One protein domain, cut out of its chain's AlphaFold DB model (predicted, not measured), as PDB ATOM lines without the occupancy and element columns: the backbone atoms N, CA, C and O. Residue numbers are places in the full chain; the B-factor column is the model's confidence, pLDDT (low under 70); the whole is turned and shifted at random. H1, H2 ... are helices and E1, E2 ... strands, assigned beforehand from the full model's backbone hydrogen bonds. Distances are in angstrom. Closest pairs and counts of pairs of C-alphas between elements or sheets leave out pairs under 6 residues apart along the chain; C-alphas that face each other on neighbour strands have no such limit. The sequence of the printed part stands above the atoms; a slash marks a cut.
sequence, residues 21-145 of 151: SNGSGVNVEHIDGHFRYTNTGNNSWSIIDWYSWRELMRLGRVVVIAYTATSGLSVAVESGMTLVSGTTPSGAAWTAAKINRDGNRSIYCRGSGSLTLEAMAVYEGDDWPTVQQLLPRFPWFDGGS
ATOM      1  N   SER A  21     152.838  60.860 130.619       48.16
ATOM      2  CA  SER A  21     152.396  62.242 130.813       48.16
ATOM      3  C   SER A  21     152.339  62.485 132.307       48.16
ATOM      4  O   SER A  21     151.603  61.809 133.026       48.16
ATOM      5  N   ASN A  22     153.117  63.448 132.767       50.56
ATOM      6  CA  ASN A  22     152.938  63.998 134.086       50.56
ATOM      7  C   ASN A  22     152.037  65.240 133.982       50.56
ATOM      8  O   ASN A  22     151.951  65.880 132.932       50.56
ATOM      9  N   GLY A  23     151.270  65.532 135.032       52.97
ATOM     10  CA  GLY A  23     150.594  66.827 135.117       52.97
ATOM     11  C   GLY A  23     151.634  67.953 135.144       52.97
ATOM     12  O   GLY A  23     152.770  67.738 135.569       52.97
ATOM     13  N   SER A  24     151.261  69.164 134.721       56.47
ATOM     14  CA  SER A  24     152.114  70.350 134.881       56.47
ATOM     15  C   SER A  24     152.625  70.452 136.326       56.47
ATOM     16  O   SER A  24     151.810  70.473 137.249       56.47
ATOM     17  N   GLY A  25     153.947  70.525 136.517       66.62
ATOM     18  CA  GLY A  25     154.575  70.688 137.838       66.62
ATOM     19  C   GLY A  25     155.230  69.439 138.443       66.62
ATOM     20  O   GLY A  25     155.725  69.516 139.563       66.62
ATOM     21  N   VAL A  26     155.283  68.313 137.724       78.06
ATOM     22  CA  VAL A  26     156.011  67.114 138.173       78.06
ATOM     23  C   VAL A  26     157.415  67.075 137.556       78.06
ATOM     24  O   VAL A  26     157.567  67.083 136.335       78.06
ATOM     25  N   ASN A  27     158.442  66.990 138.399       83.38
ATOM     26  CA  ASN A  27     159.824  66.722 138.005       83.38
ATOM     27  C   ASN A  27     160.084  65.211 137.921       83.38
ATOM     28  O   ASN A  27     159.494  64.453 138.690       83.38
ATOM     29  N   VAL A  28     160.972  64.774 137.025       80.75
ATOM     30  CA  VAL A  28     161.343  63.357 136.876       80.75
ATOM     31  C   VAL A  28     162.856  63.214 136.914       80.75
ATOM     32  O   VAL A  28     163.563  63.902 136.182       80.75
ATOM     33  N   GLU A  29     163.347  62.308 137.752       82.31
ATOM     34  CA  GLU A  29     164.770  62.048 137.964       82.31
ATOM     35  C   GLU A  29     165.047  60.546 137.874       82.31
ATOM     36  O   GLU A  29     164.238  59.732 138.320       82.31
ATOM     37  N   HIS A  30     166.200  60.176 137.313       79.25
ATOM     38  CA  HIS A  30     166.689  58.798 137.314       79.25
ATOM     39  C   HIS A  30     167.720  58.632 138.435       79.25
ATOM     40  O   HIS A  30     168.753  59.302 138.418       79.25
ATOM     41  N   ILE A  31     167.429  57.786 139.423       76.94
ATOM     42  CA  ILE A  31     168.220  57.632 140.651       76.94
ATOM     43  C   ILE A  31     168.307  56.146 140.980       76.94
ATOM     44  O   ILE A  31     167.278  55.483 141.052       76.94
ATOM     45  N   ASP A  32     169.522  55.629 141.172       77.81
ATOM     46  CA  ASP A  32     169.786  54.233 141.559       77.81
ATOM     47  C   ASP A  32     169.067  53.201 140.677       77.81
ATOM     48  O   ASP A  32     168.529  52.206 141.156       77.81
ATOM     49  N   GLY A  33     169.026  53.469 139.368       72.06
ATOM     50  CA  GLY A  33     168.338  52.607 138.415       72.06
ATOM     51  C   GLY A  33     166.822  52.620 138.575       72.06
ATOM     52  O   GLY A  33     166.209  51.618 138.280       72.06
ATOM     53  N   HIS A  34     166.212  53.693 139.077       77.75
ATOM     54  CA  HIS A  34     164.760  53.843 139.193       77.75
ATOM     55  C   HIS A  34     164.329  55.258 138.805       77.75
ATOM     56  O   HIS A  34     165.112  56.208 138.879       77.75
ATOM     57  N   PHE A  35     163.058  55.426 138.437       78.88
ATOM     58  CA  PHE A  35     162.490  56.747 138.160       78.88
ATOM     59  C   PHE A  35     161.742  57.291 139.360       78.88
ATOM     60  O   PHE A  35     160.780  56.687 139.842       78.88
ATOM     61  N   ARG A  36     162.167  58.474 139.796       85.62
ATOM     62  CA  ARG A  36     161.507  59.266 140.823       85.62
ATOM     63  C   ARG A  36     160.743  60.410 140.178       85.62
ATOM     64  O   ARG A  36     161.312  61.219 139.453       85.62
ATOM     65  N   TYR A  37     159.464  60.500 140.500       87.12
ATOM     66  CA  TYR A  37     158.562  61.565 140.094       87.12
ATOM     67  C   TYR A  37     158.275  62.439 141.309       87.12
ATOM     68  O   TYR A  37     157.863  61.913 142.336       87.12
ATOM     69  N   THR A  38     158.475  63.749 141.216       88.25
ATOM     70  CA  THR A  38     158.328  64.673 142.348       88.25
ATOM     71  C   THR A  38     157.396  65.817 141.980       88.25
ATOM     72  O   THR A  38     157.681  66.561 141.048       88.25
ATOM     73  N   ASN A  39     156.317  66.000 142.738       85.88
ATOM     74  CA  ASN A  39     155.458  67.179 142.662       85.88
ATOM     75  C   ASN A  39     155.640  68.047 143.912       85.88
ATOM     76  O   ASN A  39     155.431  67.578 145.032       85.88
ATOM     77  N   THR A  40     155.976  69.323 143.730       86.25
ATOM     78  CA  THR A  40     156.075  70.302 144.826       86.25
ATOM     79  C   THR A  40     154.795  71.119 145.014       86.25
ATOM     80  O   THR A  40     154.663  71.833 146.007       86.25
ATOM     81  N   GLY A  41     153.832  71.010 144.092       78.75
ATOM     82  CA  GLY A  41     152.529  71.657 144.190       78.75
ATOM     83  C   GLY A  41     151.592  70.963 145.180       78.75
ATOM     84  O   GLY A  41     151.632  69.746 145.360       78.75
ATOM     85  N   ASN A  42     150.690  71.730 145.801       78.38
ATOM     86  CA  ASN A  42     149.646  71.201 146.692       78.38
ATOM     87  C   ASN A  42     148.404  70.720 145.914       78.38
ATOM     88  O   ASN A  42     147.262  71.035 146.249       78.38
ATOM     89  N   ASN A  43     148.626  70.012 144.813       82.31
ATOM     90  CA  ASN A  43     147.596  69.486 143.929       82.31
ATOM     91  C   ASN A  43     147.789  67.984 143.727       82.31
ATOM     92  O   ASN A  43     148.840  67.411 144.008       82.31
ATOM     93  N   SER A  44     146.737  67.329 143.244       86.19
ATOM     94  CA  SER A  44     146.865  65.942 142.808       86.19
ATOM     95  C   SER A  44     147.542  65.877 141.446       86.19
ATOM     96  O   SER A  44     147.403  66.787 140.628       86.19
ATOM     97  N   TRP A  45     148.260  64.790 141.213       86.50
ATOM     98  CA  TRP A  45     149.039  64.566 140.008       86.50
ATOM     99  C   TRP A  45     149.010  63.088 139.650       86.50
ATOM    100  O   TRP A  45     148.630  62.238 140.453       86.50
ATOM    101  N   SER A  46     149.377  62.775 138.420       85.81
ATOM    102  CA  SER A  46     149.403  61.404 137.944       85.81
ATOM    103  C   SER A  46     150.561  61.195 137.000       85.81
ATOM    104  O   SER A  46     151.012  62.132 136.340       85.81
ATOM    105  N   ILE A  47     150.979  59.944 136.902       81.81
ATOM    106  CA  ILE A  47     151.902  59.465 135.888       81.81
ATOM    107  C   ILE A  47     151.143  58.431 135.050       81.81
ATOM    108  O   ILE A  47     150.508  57.521 135.591       81.81
ATOM    109  N   ILE A  48     151.164  58.584 133.725       76.69
ATOM    110  CA  ILE A  48     150.492  57.656 132.806       76.69
ATOM    111  C   ILE A  48     151.289  57.376 131.548       76.69
ATOM    112  O   ILE A  48     151.467  58.283 130.747       76.69
ATOM    113  N   ASP A  49     151.643  56.118 131.305       73.06
ATOM    114  CA  ASP A  49     152.036  55.654 129.974       73.06
ATOM    115  C   ASP A  49     150.799  55.529 129.081       73.06
ATOM    116  O   ASP A  49     149.934  54.680 129.307       73.06
ATOM    117  N   TRP A  50     150.688  56.381 128.065       65.94
ATOM    118  CA  TRP A  50     149.487  56.435 127.223       65.94
ATOM    119  C   TRP A  50     149.298  55.229 126.301       65.94
ATOM    120  O   TRP A  50     148.215  55.084 125.723       65.94
ATOM    121  N   TYR A  51     150.315  54.381 126.177       67.19
ATOM    122  CA  TYR A  51     150.390  53.336 125.169       67.19
ATOM    123  C   TYR A  51     150.461  51.967 125.844       67.19
ATOM    124  O   TYR A  51     149.424  51.420 126.219       67.19
ATOM    125  N   SER A  52     151.659  51.424 126.039       69.44
ATOM    126  CA  SER A  52     151.891  50.061 126.510       69.44
ATOM    127  C   SER A  52     151.136  49.699 127.784       69.44
ATOM    128  O   SER A  52     150.352  48.750 127.770       69.44
ATOM    129  N   TRP A  53     151.310  50.430 128.881       72.94
ATOM    130  CA  TRP A  53     150.683  50.040 130.145       72.94
ATOM    131  C   TRP A  53     149.190  50.325 130.154       72.94
ATOM    132  O   TRP A  53     148.411  49.471 130.576       72.94
ATOM    133  N   ARG A  54     148.749  51.463 129.614       74.12
ATOM    134  CA  ARG A  54     147.317  51.766 129.509       74.12
ATOM    135  C   ARG A  54     146.558  50.716 128.695       74.12
ATOM    136  O   ARG A  54     145.413  50.397 129.035       74.12
ATOM    137  N   GLU A  55     147.162  50.190 127.630       77.06
ATOM    138  CA  GLU A  55     146.581  49.116 126.822       77.06
ATOM    139  C   GLU A  55     146.567  47.766 127.539       77.06
ATOM    140  O   GLU A  55     145.663  46.973 127.270       77.06
ATOM    141  N   LEU A  56     147.511  47.510 128.447       80.06
ATOM    142  CA  LEU A  56     147.554  46.300 129.272       80.06
ATOM    143  C   LEU A  56     146.569  46.362 130.447       80.06
ATOM    144  O   LEU A  56     145.935  45.360 130.767       80.06
ATOM    145  N   MET A  57     146.377  47.535 131.053       86.69
ATOM    146  CA  MET A  57     145.484  47.786 132.195       86.69
ATOM    147  C   MET A  57     143.996  47.821 131.785       86.69
ATOM    148  O   MET A  57     143.259  48.752 132.104       86.69
ATOM    149  N   ARG A  58     143.533  46.832 131.017       88.31
ATOM    150  CA  ARG A  58     142.146  46.763 130.528       88.31
ATOM    151  C   ARG A  58     141.163  46.462 131.653       88.31
ATOM    152  O   ARG A  58     141.539  45.959 132.709       88.31
ATOM    153  N   LEU A  59     139.885  46.722 131.389       92.12
ATOM    154  CA  LEU A  59     138.797  46.339 132.280       92.12
ATOM    155  C   LEU A  59     138.908  44.852 132.661       92.12
ATOM    156  O   LEU A  59     139.143  43.996 131.811       92.12
ATOM    157  N   GLY A  60     138.780  44.567 133.954       91.38
ATOM    158  CA  GLY A  60     138.910  43.231 134.531       91.38
ATOM    159  C   GLY A  60     140.333  42.830 134.927       91.38
ATOM    160  O   GLY A  60     140.472  41.896 135.713       91.38
ATOM    161  N   ARG A  61     141.376  43.529 134.458       92.19
ATOM    162  CA  ARG A  61     142.778  43.216 134.779       92.19
ATOM    163  C   ARG A  61     143.157  43.669 136.174       92.19
ATOM    164  O   ARG A  61     142.610  44.650 136.679       92.19
ATOM    165  N   VAL A  62     144.125  42.981 136.771       91.94
ATOM    166  CA  VAL A  62     144.723  43.396 138.042       91.94
ATOM    167  C   VAL A  62     146.091  43.994 137.790       91.94
ATOM    168  O   VAL A  62     146.950  43.375 137.172       91.94
ATOM    169  N   VAL A  63     146.278  45.211 138.281       90.75
ATOM    170  CA  VAL A  63     147.519  45.971 138.202       90.75
ATOM    171  C   VAL A  63     148.153  45.959 139.571       90.75
ATOM    172  O   VAL A  63     147.484  46.281 140.551       90.75
ATOM    173  N   VAL A  64     149.430  45.616 139.638       89.00
ATOM    174  CA  VAL A  64     150.208  45.648 140.869       89.00
ATOM    175  C   VAL A  64     151.350  46.627 140.686       89.00
ATOM    176  O   VAL A  64     152.088  46.535 139.709       89.00
ATOM    177  N   ILE A  65     151.482  47.564 141.616       88.12
ATOM    178  CA  ILE A  65     152.590  48.519 141.654       88.12
ATOM    179  C   ILE A  65     153.299  48.393 142.995       88.12
ATOM    180  O   ILE A  65     152.641  48.320 144.033       88.12
ATOM    181  N   ALA A  66     154.625  48.366 142.965       88.31
ATOM    182  CA  ALA A  66     155.494  48.521 144.120       88.31
ATOM    183  C   ALA A  66     156.212  49.866 143.998       88.31
ATOM    184  O   ALA A  66     156.656  50.245 142.913       88.31
ATOM    185  N   TYR A  67     156.268  50.618 145.088       89.50
ATOM    186  CA  TYR A  67     156.731  51.994 145.075       89.50
ATOM    187  C   TYR A  67     157.267  52.447 146.434       89.50
ATOM    188  O   TYR A  67     156.792  52.037 147.495       89.50
ATOM    189  N   THR A  68     158.205  53.383 146.385       91.62
ATOM    190  CA  THR A  68     158.605  54.204 147.527       91.62
ATOM    191  C   THR A  68     157.968  55.577 147.369       91.62
ATOM    192  O   THR A  68     158.003  56.159 146.290       91.62
ATOM    193  N   ALA A  69     157.368  56.119 148.425       92.69
ATOM    194  CA  ALA A  69     156.722  57.427 148.370       92.69
ATOM    195  C   ALA A  69     157.063  58.279 149.592       92.69
ATOM    196  O   ALA A  69     157.340  57.754 150.673       92.69
ATOM    197  N   THR A  70     157.004  59.602 149.434       93.62
ATOM    198  CA  THR A  70     157.024  60.528 150.571       93.62
ATOM    199  C   THR A  70     155.921  60.156 151.563       93.62
ATOM    200  O   THR A  70     154.790  59.869 151.167       93.62
ATOM    201  N   SER A  71     156.240  60.179 152.860       89.25
ATOM    202  CA  SER A  71     155.264  59.892 153.916       89.25
ATOM    203  C   SER A  71     154.020  60.776 153.771       89.25
ATOM    204  O   SER A  71     154.130  61.989 153.606       89.25
ATOM    205  N   GLY A  72     152.839  60.158 153.812       86.62
ATOM    206  CA  GLY A  72     151.554  60.841 153.638       86.62
ATOM    207  C   GLY A  72     151.101  61.036 152.186       86.62
ATOM    208  O   GLY A  72     149.946  61.404 151.977       86.62
ATOM    209  N   LEU A  73     151.938  60.740 151.183       91.06
ATOM    210  CA  LEU A  73     151.506  60.739 149.784       91.06
ATOM    211  C   LEU A  73     150.574  59.546 149.534       91.06
ATOM    212  O   LEU A  73     150.973  58.386 149.643       91.06
ATOM    213  N   SER A  74     149.320  59.824 149.178       91.94
ATOM    214  CA  SER A  74     148.366  58.774 148.811       91.94
ATOM    215  C   SER A  74     148.561  58.393 147.349       91.94
ATOM    216  O   SER A  74     148.518  59.267 146.488       91.94
ATOM    217  N   VAL A  75     148.754  57.100 147.079       92.69
ATOM    218  CA  VAL A  75     149.013  56.546 145.743       92.69
ATOM    219  C   VAL A  75     147.932  55.522 145.408       92.69
ATOM    220  O   VAL A  75     147.600  54.674 146.235       92.69
ATOM    221  N   ALA A  76     147.375  55.597 144.203       92.44
ATOM    222  CA  ALA A  76     146.351  54.676 143.725       92.44
ATOM    223  C   ALA A  76     146.461  54.451 142.214       92.44
ATOM    224  O   ALA A  76     146.983  55.288 141.485       92.44
ATOM    225  N   VAL A  77     145.909  53.342 141.728       92.19
ATOM    226  CA  VAL A  77     145.698  53.122 140.293       92.19
ATOM    227  C   VAL A  77     144.346  53.720 139.906       92.19
ATOM    228  O   VAL A  77     143.314  53.325 140.455       92.19
ATOM    229  N   GLU A  78     144.317  54.672 138.974       89.50
ATOM    230  CA  GLU A  78     143.053  55.235 138.495       89.50
ATOM    231  C   GLU A  78     142.197  54.179 137.809       89.50
ATOM    232  O   GLU A  78     142.685  53.282 137.122       89.50
ATOM    233  N   SER A  79     140.886  54.290 138.021       90.62
ATOM    234  CA  SER A  79     139.897  53.313 137.543       90.62
ATOM    235  C   SER A  79     140.087  51.893 138.078       90.62
ATOM    236  O   SER A  79     139.388  50.975 137.650       90.62
ATOM    237  N   GLY A  80     140.988  51.731 139.045       91.88
ATOM    238  CA  GLY A  80     141.177  50.525 139.818       91.88
ATOM    239  C   GLY A  80     140.396  50.565 141.127       91.88
ATOM    240  O   GLY A  80     140.394  51.565 141.844       91.88
ATOM    241  N   MET A  81     139.775  49.444 141.471       94.31
ATOM    242  CA  MET A  81     139.392  49.133 142.841       94.31
ATOM    243  C   MET A  81     140.562  48.431 143.518       94.31
ATOM    244  O   MET A  81     140.962  47.349 143.083       94.31
ATOM    245  N   THR A  82     141.102  49.028 144.580       93.38
ATOM    246  CA  THR A  82     142.132  48.391 145.403       93.38
ATOM    247  C   THR A  82     141.608  47.068 145.951       93.38
ATOM    248  O   THR A  82     140.571  47.027 146.610       93.38
ATOM    249  N   LEU A  83     142.329  45.990 145.660       92.12
ATOM    250  CA  LEU A  83     142.061  44.657 146.189       92.12
ATOM    251  C   LEU A  83     142.815  44.446 147.498       92.12
ATOM    252  O   LEU A  83     142.257  43.962 148.477       92.12
ATOM    253  N   VAL A  84     144.096  44.811 147.502       90.12
ATOM    254  CA  VAL A  84     144.995  44.655 148.644       90.12
ATOM    255  C   VAL A  84     146.172  45.618 148.508       90.12
ATOM    256  O   VAL A  84     146.531  46.058 147.413       90.12
ATOM    257  N   SER A  85     146.777  45.948 149.635       90.19
ATOM    258  CA  SER A  85     148.019  46.703 149.720       90.19
ATOM    259  C   SER A  85     148.875  46.154 150.848       90.19
ATOM    260  O   SER A  85     148.361  45.519 151.770       90.19
ATOM    261  N   GLY A  86     150.167  46.437 150.805       87.81
ATOM    262  CA  GLY A  86     151.081  46.055 151.867       87.81
ATOM    263  C   GLY A  86     152.454  46.673 151.682       87.81
ATOM    264  O   GLY A  86     152.622  47.655 150.961       87.81
ATOM    265  N   THR A  87     153.431  46.052 152.328       86.25
ATOM    266  CA  THR A  87     154.838  46.434 152.246       86.25
ATOM    267  C   THR A  87     155.640  45.223 151.787       86.25
ATOM    268  O   THR A  87     155.381  44.099 152.224       86.25
ATOM    269  N   THR A  88     156.573  45.418 150.861       75.94
ATOM    270  CA  THR A  88     157.519  44.384 150.438       75.94
ATOM    271  C   THR A  88     158.532  44.119 151.562       75.94
ATOM    272  O   THR A  88     158.726  44.969 152.435       75.94
ATOM    273  N   PRO A  89     159.255  42.984 151.543       71.94
ATOM    274  CA  PRO A  89     160.355  42.757 152.481       71.94
ATOM    275  C   PRO A  89     161.464  43.822 152.419       71.94
ATOM    276  O   PRO A  89     162.145  44.042 153.414       71.94
ATOM    277  N   SER A  90     161.634  44.495 151.272       72.12
ATOM    278  CA  SER A  90     162.578  45.610 151.103       72.12
ATOM    279  C   SER A  90     162.087  46.936 151.698       72.12
ATOM    280  O   SER A  90     162.834  47.909 151.694       72.12
ATOM    281  N   GLY A  91     160.855  46.991 152.216       81.12
ATOM    282  CA  GLY A  91     160.272  48.190 152.821       81.12
ATOM    283  C   GLY A  91     159.479  49.079 151.857       81.12
ATOM    284  O   GLY A  91     158.888  50.059 152.306       81.12
ATOM    285  N   ALA A  92     159.409  48.739 150.567       84.81
ATOM    286  CA  ALA A  92     158.592  49.468 149.598       84.81
ATOM    287  C   ALA A  92     157.099  49.207 149.836       84.81
ATOM    288  O   ALA A  92     156.696  48.089 150.164       84.81
ATOM    289  N   ALA A  93     156.253  50.213 149.643       91.31
ATOM    290  CA  ALA A  93     154.812  50.002 149.617       91.31
ATOM    291  C   ALA A  93     154.422  49.282 148.321       91.31
ATOM    292  O   ALA A  93     155.078  49.424 147.293       91.31
ATOM    293  N   TRP A  94     153.334  48.521 148.336       90.12
ATOM    294  CA  TRP A  94     152.743  48.002 147.110       90.12
ATOM    295  C   TRP A  94     151.223  47.964 147.201       90.12
ATOM    296  O   TRP A  94     150.643  47.840 148.283       90.12
ATOM    297  N   THR A  95     150.560  48.050 146.053       91.69
ATOM    298  CA  THR A  95     149.110  47.870 145.949       91.69
ATOM    299  C   THR A  95     148.749  47.086 144.701       91.69
ATOM    300  O   THR A  95     149.378  47.247 143.656       91.69
ATOM    301  N   ALA A  96     147.730  46.240 144.824       91.81
ATOM    302  CA  ALA A  96     147.060  45.593 143.713       91.81
ATOM    303  C   ALA A  96     145.654  46.171 143.549       91.81
ATOM    304  O   ALA A  96     144.885  46.242 144.512       91.81
ATOM    305  N   ALA A  97     145.297  46.542 142.326       94.31
ATOM    306  CA  ALA A  97     143.995  47.097 141.995       94.31
ATOM    307  C   ALA A  97     143.408  46.425 140.751       94.31
ATOM    308  O   ALA A  97     144.087  46.278 139.736       94.31
ATOM    309  N   LYS A  98     142.127  46.047 140.815       95.00
ATOM    310  CA  LYS A  98     141.380  45.547 139.656       95.00
ATOM    311  C   LYS A  98     140.783  46.717 138.900       95.00
ATOM    312  O   LYS A  98     139.985  47.456 139.473       95.00
ATOM    313  N   ILE A  99     141.115  46.864 137.623       94.94
ATOM    314  CA  ILE A  99     140.486  47.863 136.759       94.94
ATOM    315  C   ILE A  99     139.015  47.491 136.610       94.94
ATOM    316  O   ILE A  99     138.682  46.466 136.013       94.94
ATOM    317  N   ASN A 100     138.135  48.288 137.205       93.19
ATOM    318  CA  ASN A 100     136.715  47.961 137.355       93.19
ATOM    319  C   ASN A 100     135.785  48.968 136.672       93.19
ATOM    320  O   ASN A 100     134.569  48.795 136.709       93.19
ATOM    321  N   ARG A 101     136.343  50.005 136.049       91.81
ATOM    322  CA  ARG A 101     135.601  50.975 135.249       91.81
ATOM    323  C   ARG A 101     136.414  51.413 134.042       91.81
ATOM    324  O   ARG A 101     137.645  51.381 134.066       91.81
ATOM    325  N   ASP A 102     135.712  51.860 133.013       84.75
ATOM    326  CA  ASP A 102     136.340  52.553 131.900       84.75
ATOM    327  C   ASP A 102     136.716  53.974 132.321       84.75
ATOM    328  O   ASP A 102     135.955  54.670 132.994       84.75
ATOM    329  N   GLY A 103     137.926  54.394 131.963       84.06
ATOM    330  CA  GLY A 103     138.458  55.678 132.388       84.06
ATOM    331  C   GLY A 103     139.968  55.758 132.253       84.06
ATOM    332  O   GLY A 103     140.596  55.000 131.505       84.06
ATOM    333  N   ASN A 104     140.545  56.710 132.982       83.44
ATOM    334  CA  ASN A 104     141.985  56.900 133.009       83.44
ATOM    335  C   ASN A 104     142.665  55.758 133.777       83.44
ATOM    336  O   ASN A 104     142.089  55.220 134.722       83.44
ATOM    337  N   ARG A 105     143.863  55.366 133.338       84.31
ATOM    338  CA  ARG A 105     144.612  54.196 133.842       84.31
ATOM    339  C   ARG A 105     146.012  54.616 134.275       84.31
ATOM    340  O   ARG A 105     147.003  53.986 133.929       84.31
ATOM    341  N   SER A 106     146.084  55.750 134.958       85.62
ATOM    342  CA  SER A 106     147.327  56.292 135.485       85.62
ATOM    343  C   SER A 106     147.601  55.770 136.890       85.62
ATOM    344  O   SER A 106     146.700  55.291 137.580       85.62
ATOM    345  N   ILE A 107     148.820  55.979 137.364       89.06
ATOM    346  CA  ILE A 107     149.115  55.956 138.795       89.06
ATOM    347  C   ILE A 107     148.909  57.381 139.298       89.06
ATOM    348  O   ILE A 107     149.505  58.324 138.782       89.06
ATOM    349  N   TYR A 108     147.991  57.543 140.238       89.69
ATOM    350  CA  TYR A 108     147.516  58.826 140.730       89.69
ATOM    351  C   TYR A 108     147.958  59.057 142.165       89.69
ATOM    352  O   TYR A 108     147.870  58.171 143.016       89.69
ATOM    353  N   CYS A 109     148.401  60.281 142.413       90.00
ATOM    354  CA  CYS A 109     148.986  60.730 143.655       90.00
ATOM    355  C   CYS A 109     148.214  61.941 144.189       90.00
ATOM    356  O   CYS A 109     148.023  62.932 143.477       90.00
ATOM    357  N   ARG A 110     147.781  61.886 145.454       90.31
ATOM    358  CA  ARG A 110     147.161  63.031 146.144       90.31
ATOM    359  C   ARG A 110     148.146  63.662 147.117       90.31
ATOM    360  O   ARG A 110     148.539  63.015 148.085       90.31
ATOM    361  N   GLY A 111     148.455  64.934 146.879       87.56
ATOM    362  CA  GLY A 111     149.353  65.745 147.700       87.56
ATOM    363  C   GLY A 111     150.708  65.998 147.038       87.56
ATOM    364  O   GLY A 111     151.032  65.430 145.992       87.56
ATOM    365  N   SER A 112     151.496  66.862 147.675       88.88
ATOM    366  CA  SER A 112     152.893  67.102 147.316       88.88
ATOM    367  C   SER A 112     153.776  65.949 147.785       88.88
ATOM    368  O   SER A 112     153.566  65.409 148.872       88.88
ATOM    369  N   GLY A 113     154.803  65.615 147.015       91.62
ATOM    370  CA  GLY A 113     155.776  64.600 147.389       91.62
ATOM    371  C   GLY A 113     156.399  63.914 146.185       91.62
ATOM    372  O   GLY A 113     156.142  64.268 145.033       91.62
ATOM    373  N   SER A 114     157.207  62.907 146.484       91.69
ATOM    374  CA  SER A 114     157.882  62.071 145.505       91.69
ATOM    375  C   SER A 114     157.310  60.659 145.508       91.69
ATOM    376  O   SER A 114     156.973  60.121 146.562       91.69
ATOM    377  N   LEU A 115     157.256  60.057 144.325       90.88
ATOM    378  CA  LEU A 115     156.967  58.651 144.078       90.88
ATOM    379  C   LEU A 115     158.126  58.064 143.270       90.88
ATOM    380  O   LEU A 115     158.392  58.528 142.166       90.88
ATOM    381  N   THR A 116     158.782  57.035 143.784       89.00
ATOM    382  CA  THR A 116     159.659  56.155 143.009       89.00
ATOM    383  C   THR A 116     158.881  54.883 142.713       89.00
ATOM    384  O   THR A 116     158.423  54.223 143.644       89.00
ATOM    385  N   LEU A 117     158.710  54.534 141.440       83.88
ATOM    386  CA  LEU A 117     158.186  53.215 141.095       83.88
ATOM    387  C   LEU A 117     159.326  52.201 141.162       83.88
ATOM    388  O   LEU A 117     160.282  52.303 140.401       83.88
ATOM    389  N   GLU A 118     159.198  51.237 142.067       83.31
ATOM    390  CA  GLU A 118     160.149  50.134 142.229       83.31
ATOM    391  C   GLU A 118     159.827  49.016 141.244       83.31
ATOM    392  O   GLU A 118     160.714  48.372 140.696       83.31
ATOM    393  N   ALA A 119     158.532  48.753 141.034       81.38
ATOM    394  CA  ALA A 119     158.122  47.685 140.147       81.38
ATOM    395  C   ALA A 119     156.655  47.774 139.708       81.38
ATOM    396  O   ALA A 119     155.814  48.352 140.401       81.38
ATOM    397  N   MET A 120     156.319  47.151 138.577       83.44
ATOM    398  CA  MET A 120     154.941  47.060 138.080       83.44
ATOM    399  C   MET A 120     154.644  45.700 137.438       83.44
ATOM    400  O   MET A 120     155.512  45.054 136.855       83.44
ATOM    401  N   ALA A 121     153.399  45.247 137.534       83.56
ATOM    402  CA  ALA A 121     152.917  44.063 136.837       83.56
ATOM    403  C   ALA A 121     151.427  44.185 136.508       83.56
ATOM    404  O   ALA A 121     150.670  44.842 137.225       83.56
ATOM    405  N   VAL A 122     150.998  43.525 135.431       85.94
ATOM    406  CA  VAL A 122     149.582  43.417 135.065       85.94
ATOM    407  C   VAL A 122     149.241  41.957 134.801       85.94
ATOM    408  O   VAL A 122     149.948  41.264 134.069       85.94
ATOM    409  N   TYR A 123     148.134  41.514 135.387       86.50
ATOM    410  CA  TYR A 123     147.656  40.139 135.352       86.50
ATOM    411  C   TYR A 123     146.222  40.064 134.830       86.50
ATOM    412  O   TYR A 123     145.444  41.025 134.921       86.50
ATOM    413  N   GLU A 124     145.856  38.895 134.303       88.81
ATOM    414  CA  GLU A 124     144.451  38.541 134.117       88.81
ATOM    415  C   GLU A 124     143.709  38.615 135.456       88.81
ATOM    416  O   GLU A 124     144.259  38.305 136.514       88.81
ATOM    417  N   GLY A 125     142.442  39.028 135.413       86.75
ATOM    418  CA  GLY A 125     141.622  39.122 136.621       86.75
ATOM    419  C   GLY A 125     141.433  37.777 137.319       86.75
ATOM    420  O   GLY A 125     141.431  37.721 138.548       86.75
ATOM    421  N   ASP A 126     141.305  36.714 136.529       87.69
ATOM    422  CA  ASP A 126     141.032  35.360 137.011       87.69
ATOM    423  C   ASP A 126     142.281  34.681 137.592       87.69
ATOM    424  O   ASP A 126     142.163  33.803 138.445       87.69
ATOM    425  N   ASP A 127     143.476  35.144 137.212       86.00
ATOM    426  CA  ASP A 127     144.748  34.652 137.753       86.00
ATOM    427  C   ASP A 127     145.075  35.264 139.125       86.00
ATOM    428  O   ASP A 127     145.942  34.762 139.845       86.00
ATOM    429  N   TRP A 128     144.388  36.346 139.517       86.25
ATOM    430  CA  TRP A 128     144.704  37.102 140.730       86.25
ATOM    431  C   TRP A 128     144.751  36.262 142.020       86.25
ATOM    432  O   TRP A 128     145.717  36.416 142.772       86.25
ATOM    433  N   PRO A 129     143.801  35.344 142.302       86.06
ATOM    434  CA  PRO A 129     143.876  34.504 143.497       86.06
ATOM    435  C   PRO A 129     145.167  33.682 143.566       86.06
ATOM    436  O   PRO A 129     145.723  33.491 144.647       86.06
ATOM    437  N   THR A 130     145.674  33.223 142.421       82.62
ATOM    438  CA  THR A 130     146.919  32.457 142.359       82.62
ATOM    439  C   THR A 130     148.147  33.366 142.417       82.62
ATOM    440  O   THR A 130     149.109  33.031 143.107       82.62
ATOM    441  N   VAL A 131     148.105  34.551 141.791       79.62
ATOM    442  CA  VAL A 131     149.144  35.590 141.945       79.62
ATOM    443  C   VAL A 131     149.328  35.953 143.416       79.62
ATOM    444  O   VAL A 131     150.452  35.982 143.915       79.62
ATOM    445  N   GLN A 132     148.228  36.166 144.135       79.69
ATOM    446  CA  GLN A 132     148.245  36.569 145.537       79.69
ATOM    447  C   GLN A 132     148.920  35.530 146.446       79.69
ATOM    448  O   GLN A 132     149.633  35.911 147.369       79.69
ATOM    449  N   GLN A 133     148.743  34.232 146.177       79.56
ATOM    450  CA  GLN A 133     149.395  33.152 146.938       79.56
ATOM    451  C   GLN A 133     150.905  33.069 146.702       79.56
ATOM    452  O   GLN A 133     151.642  32.509 147.511       79.56
ATOM    453  N   LEU A 134     151.356  33.588 145.567       72.31
ATOM    454  CA  LEU A 134     152.734  33.491 145.114       72.31
ATOM    455  C   LEU A 134     153.515  34.786 145.349       72.31
ATOM    456  O   LEU A 134     154.740  34.765 145.242       72.31
ATOM    457  N   LEU A 135     152.861  35.894 145.718       69.88
ATOM    458  CA  LEU A 135     153.549  37.056 146.285       69.88
ATOM    459  C   LEU A 135     154.313  36.612 147.548       69.88
ATOM    460  O   LEU A 135     153.717  35.972 148.414       69.88
ATOM    461  N   PRO A 136     155.627  36.896 147.674       61.12
ATOM    462  CA  PRO A 136     156.425  37.905 146.954       61.12
ATOM    463  C   PRO A 136     157.259  37.385 145.762       61.12
ATOM    464  O   PRO A 136     158.053  38.130 145.199       61.12
ATOM    465  N   ARG A 137     157.125  36.114 145.380       57.31
ATOM    466  CA  ARG A 137     158.012  35.393 144.442       57.31
ATOM    467  C   ARG A 137     157.687  35.631 142.960       57.31
ATOM    468  O   ARG A 137     158.234  34.941 142.104       57.31
ATOM    469  N   PHE A 138     156.769  36.548 142.659       59.47
ATOM    470  CA  PHE A 138     156.285  36.792 141.301       59.47
ATOM    471  C   PHE A 138     157.237  37.696 140.504       59.47
ATOM    472  O   PHE A 138     157.789  38.624 141.087       59.47
ATOM    473  N   PRO A 139     157.430  37.474 139.189       58.31
ATOM    474  CA  PRO A 139     158.199  38.381 138.340       58.31
ATOM    475  C   PRO A 139     157.543  39.763 138.234       58.31
ATOM    476  O   PRO A 139     156.449  39.915 137.682       58.31
ATOM    477  N   TRP A 140     158.253  40.776 138.720       69.25
ATOM    478  CA  TRP A 140     157.912  42.182 138.538       69.25
ATOM    479  C   TRP A 140     158.691  42.766 137.362       69.25
ATOM    480  O   TRP A 140     159.800  42.324 137.068       69.25
ATOM    481  N   PHE A 141     158.121  43.775 136.713       64.94
ATOM    482  CA  PHE A 141     158.900  44.676 135.876       64.94
ATOM    483  C   PHE A 141     159.622  45.674 136.777       64.94
ATOM    484  O   PHE A 141     158.949  46.341 137.558       64.94
ATOM    485  N   ASP A 142     160.947  45.753 136.688       68.75
ATOM    486  CA  ASP A 142     161.799  46.611 137.519       68.75
ATOM    487  C   ASP A 142     161.647  48.094 137.121       68.75
ATOM    488  O   ASP A 142     161.516  48.433 135.936       68.75
ATOM    489  N   GLY A 143     161.673  48.991 138.106       61.06
ATOM    490  CA  GLY A 143     161.700  50.438 137.923       61.06
ATOM    491  C   GLY A 143     162.829  50.918 137.012       61.06
ATOM    492  O   GLY A 143     162.623  51.879 136.271       61.06
ATOM    493  N   GLY A 144     163.965  50.217 136.961       60.72
ATOM    494  CA  GLY A 144     165.083  50.561 136.064       60.72
ATOM    495  C   GLY A 144     164.863  50.286 134.593       60.72
ATOM    496  O   GLY A 144     165.536  50.863 133.739       60.72
ATOM    497  N   SER A 145     163.883  49.444 134.286       59.88
ATOM    498  CA  SER A 145     163.446  49.192 132.918       59.88
ATOM    499  C   SER A 145     162.315  50.124 132.468       59.88
ATOM    500  O   SER A 145     161.935  50.101 131.297       59.88
TER     501      SER A 145
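Overview. This is residues 21 to 145 of the 151 residues of an uncharacterized protein of Bifidobacterium longum subsp. infantis (strain ATCC 15697 / DSM 20088 / JCM 1222 / NCTC 11817 / S12) (UniProt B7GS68). A strongly twisted sheet of six strands makes a long wall, and a small sheet of three strands covers part of one of its faces, so that the two sheets stand only partly face to face. H1 links the small sheet to the large one, H2 lies at one end of the domain, and the last residues run back from H2 to pair with E9. The printed part has 125 residues, with nine named strands and two named helices in the order E1 E2 E3 H1 E4 E5 E6 E7 E8 E9 H2. Both sheets are antiparallel, ordered E1 - E2 - E9 - E4 - E7 - E6 and E3 - E8 - E5, and the class is mostly strand. The whole is compact and rounded, with a radius of gyration of the C-alphas of 13.8 A and spans of 39 by 33 by 25 A.

Along the chain. The large sheet holds E1, residues 26 to 31, from C-alpha 26 at (156.011, 67.114, 138.173); E2, residues 34 to 39; E9, residues 113 to 123, 28.4 A long; E4, residues 62 to 69, 21.2 A; E7, residues 93 to 99, 19.4 A; and E6, residues 80 to 87, 18.9 A. The small sheet holds E3, residues 45 to 49, E8, residues 107 to 110, and E5, residues 74 to 77. H1 is residues 52 to 56, and H2 is residues 128 to 134, ending with C-alpha 134 at (152.734, 33.491, 145.114).

Arrangement. E9 bends by 62 degrees at residue 118, and its pairing with E4 includes N 64 and O 121, 2.8 A apart. On its other side E9 pairs with E2, with N 37 and O 115 2.8 A apart. E1 and E2 form a hairpin, with N 29 and O 36 2.9 A apart. E6 and E7 form another, with N 86 and O 94 2.9 A apart, and E6 bends by 66 degrees at residue 83. E4 and E7 have N 65 and O 95 2.9 A apart. In the small sheet, E3 and E8 are antiparallel neighbours with N 47 and O 107 within hydrogen-bond range at 2.9 A, and E8 and E5 are antiparallel neighbours with N 108 and O 76 within hydrogen-bond range at 2.8 A. Between the sheets, the closest C-alphas of E5 and E7 are those of Val 77 and Ala 97, 6.5 A apart. E3 and E4 are apart. H1 only grazes the large sheet with residues 53 to 56, and H2 with residues 128 to 132. In H1 and H2 every O i to N i+4 pair is within hydrogen-bond range.

Size, cuts and confidence. The C-alphas farthest apart, those of Gly 41 and Thr 130, are 39.6 A apart. The printed part has no cut and no long link. Residues 141 to 142 pair antiparallel with 119 to 120 of E9, and residues 21 to 22 with 47 to 48 of E3. The mean pLDDT of the printed part is 82.2; residues 21 to 25, 50 to 52 and 135 to 145 are under 70.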